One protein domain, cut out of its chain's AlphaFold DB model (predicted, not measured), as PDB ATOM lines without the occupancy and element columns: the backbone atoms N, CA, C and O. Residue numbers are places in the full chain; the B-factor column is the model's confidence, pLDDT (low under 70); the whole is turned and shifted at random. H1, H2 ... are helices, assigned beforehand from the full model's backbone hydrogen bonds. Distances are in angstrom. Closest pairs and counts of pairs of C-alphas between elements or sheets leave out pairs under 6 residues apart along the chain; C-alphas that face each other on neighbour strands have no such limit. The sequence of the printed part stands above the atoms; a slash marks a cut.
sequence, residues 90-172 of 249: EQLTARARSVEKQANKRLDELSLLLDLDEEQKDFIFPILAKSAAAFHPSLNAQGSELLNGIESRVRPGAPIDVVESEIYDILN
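AT A GLANCE: This is residues 90 to 172 of the 249 residues of an uncharacterized protein of Verrucomicrobiales bacterium (UniProt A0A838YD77). A long helix, H1, makes most of the length; H2 folds back across it, and H4 packs on H2. The short H3 is near H2. The 83 printed residues include four named helices, H1 to H4 in order, and no named strand: all helix, compact, radius of gyration of the C-alphas 12.2 A, spans 39 by 24 by 22 A.

HOW THE PARTS SIT: H1, residues 90 to 114, touches H2, residues 118 to 131, at a steep tilt of 49 degrees, opposite ways; the closest C-alphas, of Ala 103 and Ala 129, are 5.0 A apart. H3, residues 145 to 149, is close to H2 but not clearly touching; the closest C-alphas, of Phe 123 and Leu 146, are 6.7 A apart. H4, residues 160 to 170, touches H2 at a shallow tilt of 30 degrees, opposite ways, closest at C-alphas 124 and 167, 6.3 A. H1 and H4 are apart. Every O i to N i+4 pair is within hydrogen-bond range in H1, 8 of 10 in H2, 4 of 7 in H4, and 0 of 1 in H3, with 1 of 2 O i to N i+3 pairs.

IN THESE COORDINATES: H1 spans 35.7 A from C-alpha 90 at (2.320, -38.061, 17.068), H2 19.9 A, and H4 15.9 A to C-alpha 170 at (17.292, -15.630, -3.826).

THE WHOLE: The printed part has no cut. The H2 to H3 link is long. Residues 141 to 152 have pLDDT under 70.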
ATOM      1  N   GLU A  90       1.072 -37.291  17.119       91.56
ATOM      2  CA  GLU A  90       2.320 -38.061  17.068       91.56
ATOM      3  C   GLU A  90       2.812 -38.239  15.630       91.56
ATOM      4  O   GLU A  90       3.991 -38.022  15.355       91.56
ATOM      5  N   GLN A  91       1.905 -38.547  14.698       91.56
ATOM      6  CA  GLN A  91       2.225 -38.664  13.276       91.56
ATOM      7  C   GLN A  91       2.667 -37.324  12.681       91.56
ATOM      8  O   GLN A  91       3.658 -37.282  11.955       91.56
ATOM      9  N   LEU A  92       1.988 -36.225  13.019       90.31
ATOM     10  CA  LEU A  92       2.394 -34.881  12.596       90.31
ATOM     11  C   LEU A  92       3.766 -34.496  13.155       90.31
ATOM     12  O   LEU A  92       4.589 -33.952  12.429       90.31
ATOM     13  N   THR A  93       4.044 -34.837  14.414       92.81
ATOM     14  CA  THR A  93       5.349 -34.577  15.042       92.81
ATOM     15  C   THR A  93       6.462 -35.395  14.382       92.81
ATOM     16  O   THR A  93       7.545 -34.875  14.125       92.81
ATOM     17  N   ALA A  94       6.204 -36.670  14.075       93.19
ATOM     18  CA  ALA A  94       7.158 -37.518  13.364       93.19
ATOM     19  C   ALA A  94       7.448 -36.981  11.954       93.19
ATOM     20  O   ALA A  94       8.610 -36.913  11.552       93.19
ATOM     21  N   ARG A  95       6.409 -36.538  11.235       92.56
ATOM     22  CA  ARG A  95       6.561 -35.885   9.928       92.56
ATOM     23  C   ARG A  95       7.351 -34.584  10.031       92.56
ATOM     24  O   ARG A  95       8.279 -34.414   9.256       92.56
ATOM     25  N   ALA A  96       7.055 -33.726  11.009       92.31
ATOM     26  CA  ALA A  96       7.774 -32.468  11.219       92.31
ATOM     27  C   ALA A  96       9.284 -32.687  11.386       92.31
ATOM     28  O   ALA A  96      10.068 -32.071  10.676       92.31
ATOM     29  N   ARG A  97       9.690 -33.645  12.231       94.81
ATOM     30  CA  ARG A  97      11.111 -34.001  12.401       94.81
ATOM     31  C   ARG A  97      11.747 -34.532  11.118       94.81
ATOM     32  O   ARG A  97      12.916 -34.272  10.854       94.81
ATOM     33  N   SER A  98      11.000 -35.311  10.336       95.62
ATOM     34  CA  SER A  98      11.492 -35.826   9.056       95.62
ATOM     35  C   SER A  98      11.696 -34.706   8.039       95.62
ATOM     36  O   SER A  98      12.710 -34.704   7.347       95.62
ATOM     37  N   VAL A  99      10.747 -33.771   7.958       94.25
ATOM     38  CA  VAL A  99      10.814 -32.589   7.090       94.25
ATOM     39  C   VAL A  99      12.002 -31.721   7.481       94.25
ATOM     40  O   VAL A  99      12.830 -31.424   6.631       94.25
ATOM     41  N   GLU A 100      12.128 -31.387   8.764       94.44
ATOM     42  CA  GLU A 100      13.228 -30.585   9.303       94.44
ATOM     43  C   GLU A 100      14.590 -31.209   8.976       94.44
ATOM     44  O   GLU A 100      15.458 -30.553   8.409       94.44
ATOM     45  N   LYS A 101      14.766 -32.506   9.258       97.00
ATOM     46  CA  LYS A 101      16.018 -33.214   8.964       97.00
ATOM     47  C   LYS A 101      16.347 -33.215   7.470       97.00
ATOM     48  O   LYS A 101      17.509 -33.063   7.103       97.00
ATOM     49  N   GLN A 102      15.349 -33.437   6.616       96.25
ATOM     50  CA  GLN A 102      15.544 -33.464   5.168       96.25
ATOM     51  C   GLN A 102      15.883 -32.075   4.618       96.25
ATOM     52  O   GLN A 102      16.794 -31.962   3.801       96.25
ATOM     53  N   ALA A 103      15.173 -31.044   5.076       95.19
ATOM     54  CA  ALA A 103      15.395 -29.665   4.670       95.19
ATOM     55  C   ALA A 103      16.780 -29.178   5.100       95.19
ATOM     56  O   ALA A 103      17.520 -28.692   4.254       95.19
ATOM     57  N   ASN A 104      17.176 -29.414   6.356       97.00
ATOM     58  CA  ASN A 104      18.507 -29.049   6.850       97.00
ATOM     59  C   ASN A 104      19.623 -29.754   6.076       97.00
ATOM     60  O   ASN A 104      20.554 -29.098   5.642       97.00
ATOM     61  N   LYS A 105      19.499 -31.063   5.804       97.69
ATOM     62  CA  LYS A 105      20.505 -31.778   4.998       97.69
ATOM     63  C   LYS A 105      20.698 -31.133   3.622       97.69
ATOM     64  O   LYS A 105      21.828 -30.981   3.178       97.69
ATOM     65  N   ARG A 106      19.599 -30.782   2.948       96.06
ATOM     66  CA  ARG A 106      19.672 -30.120   1.639       96.06
ATOM     67  C   ARG A 106      20.198 -28.694   1.737       96.06
ATOM     68  O   ARG A 106      20.920 -28.264   0.850       96.06
ATOM     69  N   LEU A 107      19.848 -27.978   2.799       97.25
ATOM     70  CA  LEU A 107      20.355 -26.636   3.043       97.25
ATOM     71  C   LEU A 107      21.866 -26.652   3.281       97.25
ATOM     72  O   LEU A 107      22.561 -25.810   2.731       97.25
ATOM     73  N   ASP A 108      22.373 -27.629   4.033       97.88
ATOM     74  CA  ASP A 108      23.806 -27.815   4.272       97.88
ATOM     75  C   ASP A 108      24.557 -28.122   2.966       97.88
ATOM     76  O   ASP A 108      25.624 -27.567   2.720       97.88
ATOM     77  N   GLU A 109      23.989 -28.977   2.105       96.25
ATOM     78  CA  GLU A 109      24.547 -29.292   0.780       96.25
ATOM     79  C   GLU A 109      24.615 -28.043  -0.112       96.25
ATOM     80  O   GLU A 109      25.669 -27.749  -0.675       96.25
ATOM     81  N   LEU A 110      23.528 -27.268  -0.185       96.44
ATOM     82  CA  LEU A 110      23.494 -26.012  -0.940       96.44
ATOM     83  C   LEU A 110      24.417 -24.951  -0.337       96.44
ATOM     84  O   LEU A 110      25.079 -24.229  -1.073       96.44
ATOM     85  N   SER A 111      24.500 -24.870   0.992       97.06
ATOM     86  CA  SER A 111      25.396 -23.943   1.681       97.06
ATOM     87  C   SER A 111      26.856 -24.275   1.422       97.06
ATOM     88  O   SER A 111      27.660 -23.357   1.345       97.06
ATOM     89  N   LEU A 112      27.209 -25.555   1.300       97.19
ATOM     90  CA  LEU A 112      28.565 -25.973   0.956       97.19
ATOM     91  C   LEU A 112      28.901 -25.661  -0.508       97.19
ATOM     92  O   LEU A 112      30.030 -25.279  -0.797       97.19
ATOM     93  N   LEU A 113      27.933 -25.839  -1.411       96.31
ATOM     94  CA  LEU A 113      28.108 -25.602  -2.844       96.31
ATOM     95  C   LEU A 113      28.188 -24.106  -3.184       96.31
ATOM     96  O   LEU A 113      29.033 -23.701  -3.974       96.31
ATOM     97  N   LEU A 114      27.299 -23.300  -2.601       96.81
ATOM     98  CA  LEU A 114      27.057 -21.908  -2.997       96.81
ATOM     99  C   LEU A 114      27.569 -20.876  -1.983       96.81
ATOM    100  O   LEU A 114      27.390 -19.681  -2.204       96.81
ATOM    101  N   ASP A 115      28.142 -21.323  -0.861       97.00
ATOM    102  CA  ASP A 115      28.544 -20.470   0.268       97.00
ATOM    103  C   ASP A 115      27.420 -19.503   0.688       97.00
ATOM    104  O   ASP A 115      27.563 -18.281   0.682       97.00
ATOM    105  N   LEU A 116      26.240 -20.071   0.966       97.38
ATOM    106  CA  LEU A 116      25.046 -19.298   1.315       97.38
ATOM    107  C   LEU A 116      25.257 -18.507   2.611       97.38
ATOM    108  O   LEU A 116      25.730 -19.057   3.614       97.38
ATOM    109  N   ASP A 117      24.811 -17.254   2.626       96.88
ATOM    110  CA  ASP A 117      24.738 -16.469   3.855       96.88
ATOM    111  C   ASP A 117      23.518 -16.858   4.718       96.88
ATOM    112  O   ASP A 117      22.634 -17.613   4.303       96.88
ATOM    113  N   GLU A 118      23.481 -16.384   5.965       95.38
ATOM    114  CA  GLU A 118      22.409 -16.736   6.908       95.38
ATOM    115  C   GLU A 118      21.032 -16.197   6.488       95.38
ATOM    116  O   GLU A 118      20.021 -16.855   6.724       95.38
ATOM    117  N   GLU A 119      20.973 -15.045   5.818       92.56
ATOM    118  CA  GLU A 119      19.711 -14.471   5.345       92.56
ATOM    119  C   GLU A 119      19.148 -15.305   4.183       92.56
ATOM    120  O   GLU A 119      17.973 -15.679   4.183       92.56
ATOM    121  N   GLN A 120      20.000 -15.703   3.238       95.31
ATOM    122  CA  GLN A 120      19.648 -16.630   2.165       95.31
ATOM    123  C   GLN A 120      19.175 -17.974   2.721       95.31
ATOM    124  O   GLN A 120      18.167 -18.509   2.255       95.31
ATOM    125  N   LYS A 121      19.852 -18.515   3.740       95.31
ATOM    126  CA  LYS A 121      19.443 -19.767   4.394       95.31
ATOM    127  C   LYS A 121      18.042 -19.675   4.990       95.31
ATOM    128  O   LYS A 121      17.245 -20.593   4.780       95.31
ATOM    129  N   ASP A 122      17.726 -18.572   5.663       92.00
ATOM    130  CA  ASP A 122      16.406 -18.332   6.251       92.00
ATOM    131  C   ASP A 122      15.295 -18.259   5.187       92.00
ATOM    132  O   ASP A 122      14.179 -18.733   5.427       92.00
ATOM    133  N   PHE A 123      15.589 -17.737   3.992       91.12
ATOM    134  CA  PHE A 123      14.639 -17.709   2.872       91.12
ATOM    135  C   PHE A 123      14.528 -19.044   2.120       91.12
ATOM    136  O   PHE A 123      13.443 -19.407   1.659       91.12
ATOM    137  N   ILE A 124      15.618 -19.808   2.024       93.25
ATOM    138  CA  ILE A 124      15.669 -21.084   1.295       93.25
ATOM    139  C   ILE A 124      15.083 -22.232   2.125       93.25
ATOM    140  O   ILE A 124      14.383 -23.095   1.583       93.25
ATOM    141  N   PHE A 125      15.315 -22.260   3.442       93.81
ATOM    142  CA  PHE A 125      14.861 -23.354   4.306       93.81
ATOM    143  C   PHE A 125      13.355 -23.652   4.176       93.81
ATOM    144  O   PHE A 125      12.995 -24.823   4.004       93.81
ATOM    145  N   PRO A 126      12.447 -22.655   4.187       91.25
ATOM    146  CA  PRO A 126      11.021 -22.907   4.014       91.25
ATOM    147  C   PRO A 126      10.657 -23.537   2.658       91.25
ATOM    148  O   PRO A 126       9.752 -24.376   2.605       91.25
ATOM    149  N   ILE A 127      11.372 -23.188   1.579       91.88
ATOM    150  CA  ILE A 127      11.195 -23.781   0.242       91.88
ATOM    151  C   ILE A 127      11.554 -25.273   0.290       91.88
ATOM    152  O   ILE A 127      10.762 -26.123  -0.129       91.88
ATOM    153  N   LEU A 128      12.705 -25.607   0.883       93.88
ATOM    154  CA  LEU A 128      13.173 -26.989   1.047       93.88
ATOM    155  C   LEU A 128      12.259 -27.812   1.964       93.88
ATOM    156  O   LEU A 128      11.970 -28.979   1.689       93.88
ATOM    157  N   ALA A 129      11.764 -27.212   3.047       92.25
ATOM    158  CA  ALA A 129      10.820 -27.861   3.947       92.25
ATOM    159  C   ALA A 129       9.518 -28.218   3.219       92.25
ATOM    160  O   ALA A 129       9.030 -29.343   3.344       92.25
ATOM    161  N   LYS A 130       8.985 -27.301   2.405       91.00
ATOM    162  CA  LYS A 130       7.778 -27.533   1.604       91.00
ATOM    163  C   LYS A 130       7.988 -28.574   0.504       91.00
ATOM    164  O   LYS A 130       7.059 -29.321   0.194       91.00
ATOM    165  N   SER A 131       9.196 -28.655  -0.055       91.88
ATOM    166  CA  SER A 131       9.559 -29.648  -1.070       91.88
ATOM    167  C   SER A 131       9.680 -31.066  -0.515       91.88
ATOM    168  O   SER A 131       9.614 -32.033  -1.276       91.88
ATOM    169  N   ALA A 132       9.863 -31.228   0.797       92.69
ATOM    170  CA  ALA A 132      10.003 -32.539   1.411       92.69
ATOM    171  C   ALA A 132       8.743 -33.392   1.185       92.69
ATOM    172  O   ALA A 132       7.614 -32.957   1.404       92.69
ATOM    173  N   ALA A 133       8.922 -34.656   0.799       92.31
ATOM    174  CA  ALA A 133       7.800 -35.563   0.527       92.31
ATOM    175  C   ALA A 133       6.923 -35.822   1.768       92.31
ATOM    176  O   ALA A 133       5.729 -36.088   1.655       92.31
ATOM    177  N   ALA A 134       7.508 -35.725   2.966       91.62
ATOM    178  CA  ALA A 134       6.799 -35.886   4.234       91.62
ATOM    179  C   ALA A 134       6.012 -34.634   4.669       91.62
ATOM    180  O   ALA A 134       5.351 -34.667   5.714       91.62
ATOM    181  N   PHE A 135       6.086 -33.537   3.907       89.69
ATOM    182  CA  PHE A 135       5.436 -32.281   4.250       89.69
ATOM    183  C   PHE A 135       3.915 -32.433   4.319       89.69
ATOM    184  O   PHE A 135       3.285 -33.102   3.500       89.69
ATOM    185  N   HIS A 136       3.313 -31.801   5.323       88.25
ATOM    186  CA  HIS A 136       1.869 -31.779   5.513       88.25
ATOM    187  C   HIS A 136       1.404 -30.326   5.667       88.25
ATOM    188  O   HIS A 136       2.034 -29.595   6.431       88.25
ATOM    189  N   PRO A 137       0.297 -29.893   5.031       84.38
ATOM    190  CA  PRO A 137      -0.151 -28.495   5.073       84.38
ATOM    191  C   PRO A 137      -0.361 -27.924   6.482       84.38
ATOM    192  O   PRO A 137      -0.227 -26.723   6.689       84.38
ATOM    193  N   SER A 138      -0.651 -28.773   7.473       84.25
ATOM    194  CA  SER A 138      -0.771 -28.347   8.877       84.25
ATOM    195  C   SER A 138       0.559 -27.960   9.539       84.25
ATOM    196  O   SER A 138       0.543 -27.544  10.692       84.25
ATOM    197  N   LEU A 139       1.697 -28.183   8.875       80.44
ATOM    198  CA  LEU A 139       3.026 -27.773   9.339       80.44
ATOM    199  C   LEU A 139       3.376 -26.343   8.909       80.44
ATOM    200  O   LEU A 139       4.416 -25.838   9.317       80.44
ATOM    201  N   ASN A 140       2.513 -25.675   8.132       77.38
ATOM    202  CA  ASN A 140       2.644 -24.244   7.883       77.38
ATOM    203  C   ASN A 140       2.515 -23.490   9.211       77.38
ATOM    204  O   ASN A 140       1.439 -23.453   9.813       77.38
ATOM    205  N   ALA A 141       3.609 -22.883   9.665       66.81
ATOM    206  CA  ALA A 141       3.574 -21.993  10.812       66.81
ATOM    207  C   ALA A 141       2.743 -20.752  10.451       66.81
ATOM    208  O   ALA A 141       3.065 -20.027   9.511       66.81
ATOM    209  N   GLN A 142       1.652 -20.498  11.177       55.00
ATOM    210  CA  GLN A 142       0.948 -19.225  11.034       55.00
ATOM    211  C   GLN A 142       1.850 -18.089  11.524       55.00
ATOM    212  O   GLN A 142       2.391 -18.166  12.625       55.00
ATOM    213  N   GLY A 143       1.986 -17.036  10.715       52.03
ATOM    214  CA  GLY A 143       2.778 -15.852  11.061       52.03
ATOM    215  C   GLY A 143       4.236 -15.880  10.599       52.03
ATOM    216  O   GLY A 143       4.989 -14.990  10.979       52.03
ATOM    217  N   SER A 144       4.655 -16.843   9.770       55.09
ATOM    218  CA  SER A 144       5.937 -16.726   9.065       55.09
ATOM    219  C   SER A 144       5.817 -15.653   7.979       55.09
ATOM    220  O   SER A 144       5.473 -15.947   6.836       55.09
ATOM    221  N   GLU A 145       6.078 -14.397   8.330       53.16
ATOM    222  CA  GLU A 145       6.126 -13.295   7.360       53.16
ATOM    223  C   GLU A 145       7.202 -13.523   6.283       53.16
ATOM    224  O   GLU A 145       7.033 -13.060   5.160       53.16
ATOM    225  N   LEU A 146       8.216 -14.355   6.577       50.97
ATOM    226  CA  LEU A 146       9.201 -14.866   5.612       50.97
ATOM    227  C   LEU A 146       8.553 -15.590   4.414       50.97
ATOM    228  O   LEU A 146       9.076 -15.551   3.306       50.97
ATOM    229  N   LEU A 147       7.386 -16.215   4.616       51.62
ATOM    230  CA  LEU A 147       6.625 -16.906   3.568       51.62
ATOM    231  C   LEU A 147       5.522 -16.046   2.936       51.62
ATOM    232  O   LEU A 147       4.963 -16.443   1.920       51.62
ATOM    233  N   ASN A 148       5.187 -14.882   3.504       46.41
ATOM    234  CA  ASN A 148       4.120 -14.027   2.962       46.41
ATOM    235  C   ASN A 148       4.533 -13.309   1.661       46.41
ATOM    236  O   ASN A 148       3.664 -12.800   0.958       46.41
ATOM    237  N   GLY A 149       5.833 -13.274   1.339       44.75
ATOM    238  CA  GLY A 149       6.361 -12.812   0.048       44.75
ATOM    239  C   GLY A 149       6.871 -13.939  -0.856       44.75
ATOM    240  O   GLY A 149       6.837 -13.804  -2.077       44.75
ATOM    241  N   ILE A 150       7.289 -15.066  -0.270       51.59
ATOM    242  CA  ILE A 150       7.738 -16.263  -0.986       51.59
ATOM    243  C   ILE A 150       6.580 -17.264  -0.972       51.59
ATOM    244  O   ILE A 150       6.551 -18.212  -0.183       51.59
ATOM    245  N   GLU A 151       5.593 -17.060  -1.849       55.91
ATOM    246  CA  GLU A 151       4.628 -18.110  -2.187       55.91
ATOM    247  C   GLU A 151       5.362 -19.211  -2.963       55.91
ATOM    248  O   GLU A 151       5.197 -19.350  -4.172       55.91
ATOM    249  N   SER A 152       6.194 -19.988  -2.263       65.44
ATOM    250  CA  SER A 152       6.934 -21.100  -2.848       65.44
ATOM    251  C   SER A 152       5.946 -21.983  -3.603       65.44
ATOM    252  O   SER A 152       5.027 -22.551  -3.000       65.44
ATOM    253  N   ARG A 153       6.078 -22.093  -4.923       73.69
ATOM    254  CA  ARG A 153       5.138 -22.883  -5.746       73.69
ATOM    255  C   ARG A 153       5.412 -24.377  -5.643       73.69
ATOM    256  O   ARG A 153       4.631 -25.201  -6.127       73.69
ATOM    257  N   VAL A 154       6.496 -24.713  -4.957       83.19
ATOM    258  CA  VAL A 154       6.971 -26.057  -4.697       83.19
ATOM    259  C   VAL A 154       5.905 -26.864  -3.960       83.19
ATOM    260  O   VAL A 154       5.343 -26.453  -2.941       83.19
ATOM    261  N   ARG A 155       5.611 -28.042  -4.506       86.62
ATOM    262  CA  ARG A 155       4.720 -29.027  -3.891       86.62
ATOM    263  C   ARG A 155       5.536 -30.045  -3.085       86.62
ATOM    264  O   ARG A 155       6.700 -30.273  -3.411       86.62
ATOM    265  N   PRO A 156       4.937 -30.706  -2.082       89.94
ATOM    266  CA  PRO A 156       5.585 -31.824  -1.402       89.94
ATOM    267  C   PRO A 156       6.041 -32.893  -2.397       89.94
ATOM    268  O   PRO A 156       5.253 -33.344  -3.227       89.94
ATOM    269  N   GLY A 157       7.312 -33.285  -2.315       89.00
ATOM    270  CA  GLY A 157       7.931 -34.235  -3.238       89.00
ATOM    271  C   GLY A 157       8.290 -33.651  -4.607       89.00
ATOM    272  O   GLY A 157       8.481 -34.422  -5.543       89.00
ATOM    273  N   ALA A 158       8.357 -32.324  -4.742       90.44
ATOM    274  CA  ALA A 158       8.788 -31.690  -5.981       90.44
ATOM    275  C   ALA A 158      10.195 -32.155  -6.406       90.44
ATOM    276  O   ALA A 158      11.055 -32.392  -5.544       90.44
ATOM    277  N   PRO A 159      10.424 -32.277  -7.724       91.50
ATOM    278  CA  PRO A 159      11.736 -32.599  -8.266       91.50
ATOM    279  C   PRO A 159      12.733 -31.453  -8.023       91.50
ATOM    280  O   PRO A 159      12.349 -30.343  -7.650       91.50
ATOM    281  N   ILE A 160      14.026 -31.766  -8.140       90.94
ATOM    282  CA  ILE A 160      15.125 -30.876  -7.728       90.94
ATOM    283  C   ILE A 160      15.152 -29.594  -8.570       90.94
ATOM    284  O   ILE A 160      15.257 -28.517  -7.999       90.94
ATOM    285  N   ASP A 161      14.959 -29.706  -9.880       91.56
ATOM    286  CA  ASP A 161      14.882 -28.601 -10.842       91.56
ATOM    287  C   ASP A 161      13.826 -27.547 -10.464       91.56
ATOM    288  O   ASP A 161      14.105 -26.351 -10.448       91.56
ATOM    289  N   VAL A 162      12.623 -27.985 -10.080       91.75
ATOM    290  CA  VAL A 162      11.529 -27.093  -9.660       91.75
ATOM    291  C   VAL A 162      11.847 -26.400  -8.335       91.75
ATOM    292  O   VAL A 162      11.426 -25.268  -8.094       91.75
ATOM    293  N   VAL A 163      12.567 -27.077  -7.442       92.88
ATOM    294  CA  VAL A 163      12.997 -26.488  -6.169       92.88
ATOM    295  C   VAL A 163      14.091 -25.451  -6.409       92.88
ATOM    296  O   VAL A 163      14.001 -24.343  -5.891       92.88
ATOM    297  N   GLU A 164      15.091 -25.793  -7.217       93.75
ATOM    298  CA  GLU A 164      16.204 -24.914  -7.572       93.75
ATOM    299  C   GLU A 164      15.723 -23.670  -8.322       93.75
ATOM    300  O   GLU A 164      16.193 -22.578  -8.018       93.75
ATOM    301  N   SER A 165      14.719 -23.784  -9.198       92.44
ATOM    302  CA  SER A 165      14.145 -22.620  -9.888       92.44
ATOM    303  C   SER A 165      13.530 -21.589  -8.940       92.44
ATOM    304  O   SER A 165      13.558 -20.399  -9.223       92.44
ATOM    305  N   GLU A 166      12.981 -22.032  -7.808       91.19
ATOM    306  CA  GLU A 166      12.378 -21.136  -6.810       91.19
ATOM    307  C   GLU A 166      13.436 -20.541  -5.871       91.19
ATOM    308  O   GLU A 166      13.246 -19.463  -5.319       91.19
ATOM    309  N   ILE A 167      14.564 -21.236  -5.705       93.75
ATOM    310  CA  ILE A 167      15.734 -20.738  -4.975       93.75
ATOM    311  C   ILE A 167      16.520 -19.735  -5.831       93.75
ATOM    312  O   ILE A 167      17.119 -18.816  -5.282       93.75
ATOM    313  N   TYR A 168      16.486 -19.873  -7.156       94.44
ATOM    314  CA  TYR A 168      17.277 -19.087  -8.104       94.44
ATOM    315  C   TYR A 168      17.146 -17.569  -7.901       94.44
ATOM    316  O   TYR A 168      18.144 -16.853  -7.955       94.44
ATOM    317  N   ASP A 169      15.944 -17.076  -7.593       91.75
ATOM    318  CA  ASP A 169      15.684 -15.646  -7.366       91.75
ATOM    319  C   ASP A 169      16.293 -15.099  -6.057       91.75
ATOM    320  O   ASP A 169      16.435 -13.885  -5.906       91.75
ATOM    321  N   ILE A 170      16.662 -15.975  -5.116       92.81
ATOM    322  CA  ILE A 170      17.292 -15.630  -3.826       92.81
ATOM    323  C   ILE A 170      18.822 -15.545  -3.965       92.81
ATOM    324  O   ILE A 170      19.502 -14.894  -3.167       92.81
ATOM    325  N   LEU A 171      19.380 -16.212  -4.974       95.88
ATOM    326  CA  LEU A 171      20.818 -16.305  -5.193       95.88
ATOM    327  C   LEU A 171      21.373 -15.055  -5.882       95.88
ATOM    328  O   LEU A 171      20.697 -14.388  -6.669       95.88
ATOM    329  N   ASN A 172      22.643 -14.757  -5.619       95.94
ATOM    330  CA  ASN A 172      23.378 -13.758  -6.388       95.94
ATOM    331  C   ASN A 172      23.873 -14.341  -7.731       95.94
ATOM    332  O   ASN A 172      23.811 -15.544  -7.963       95.94
TER     333      ASN A 172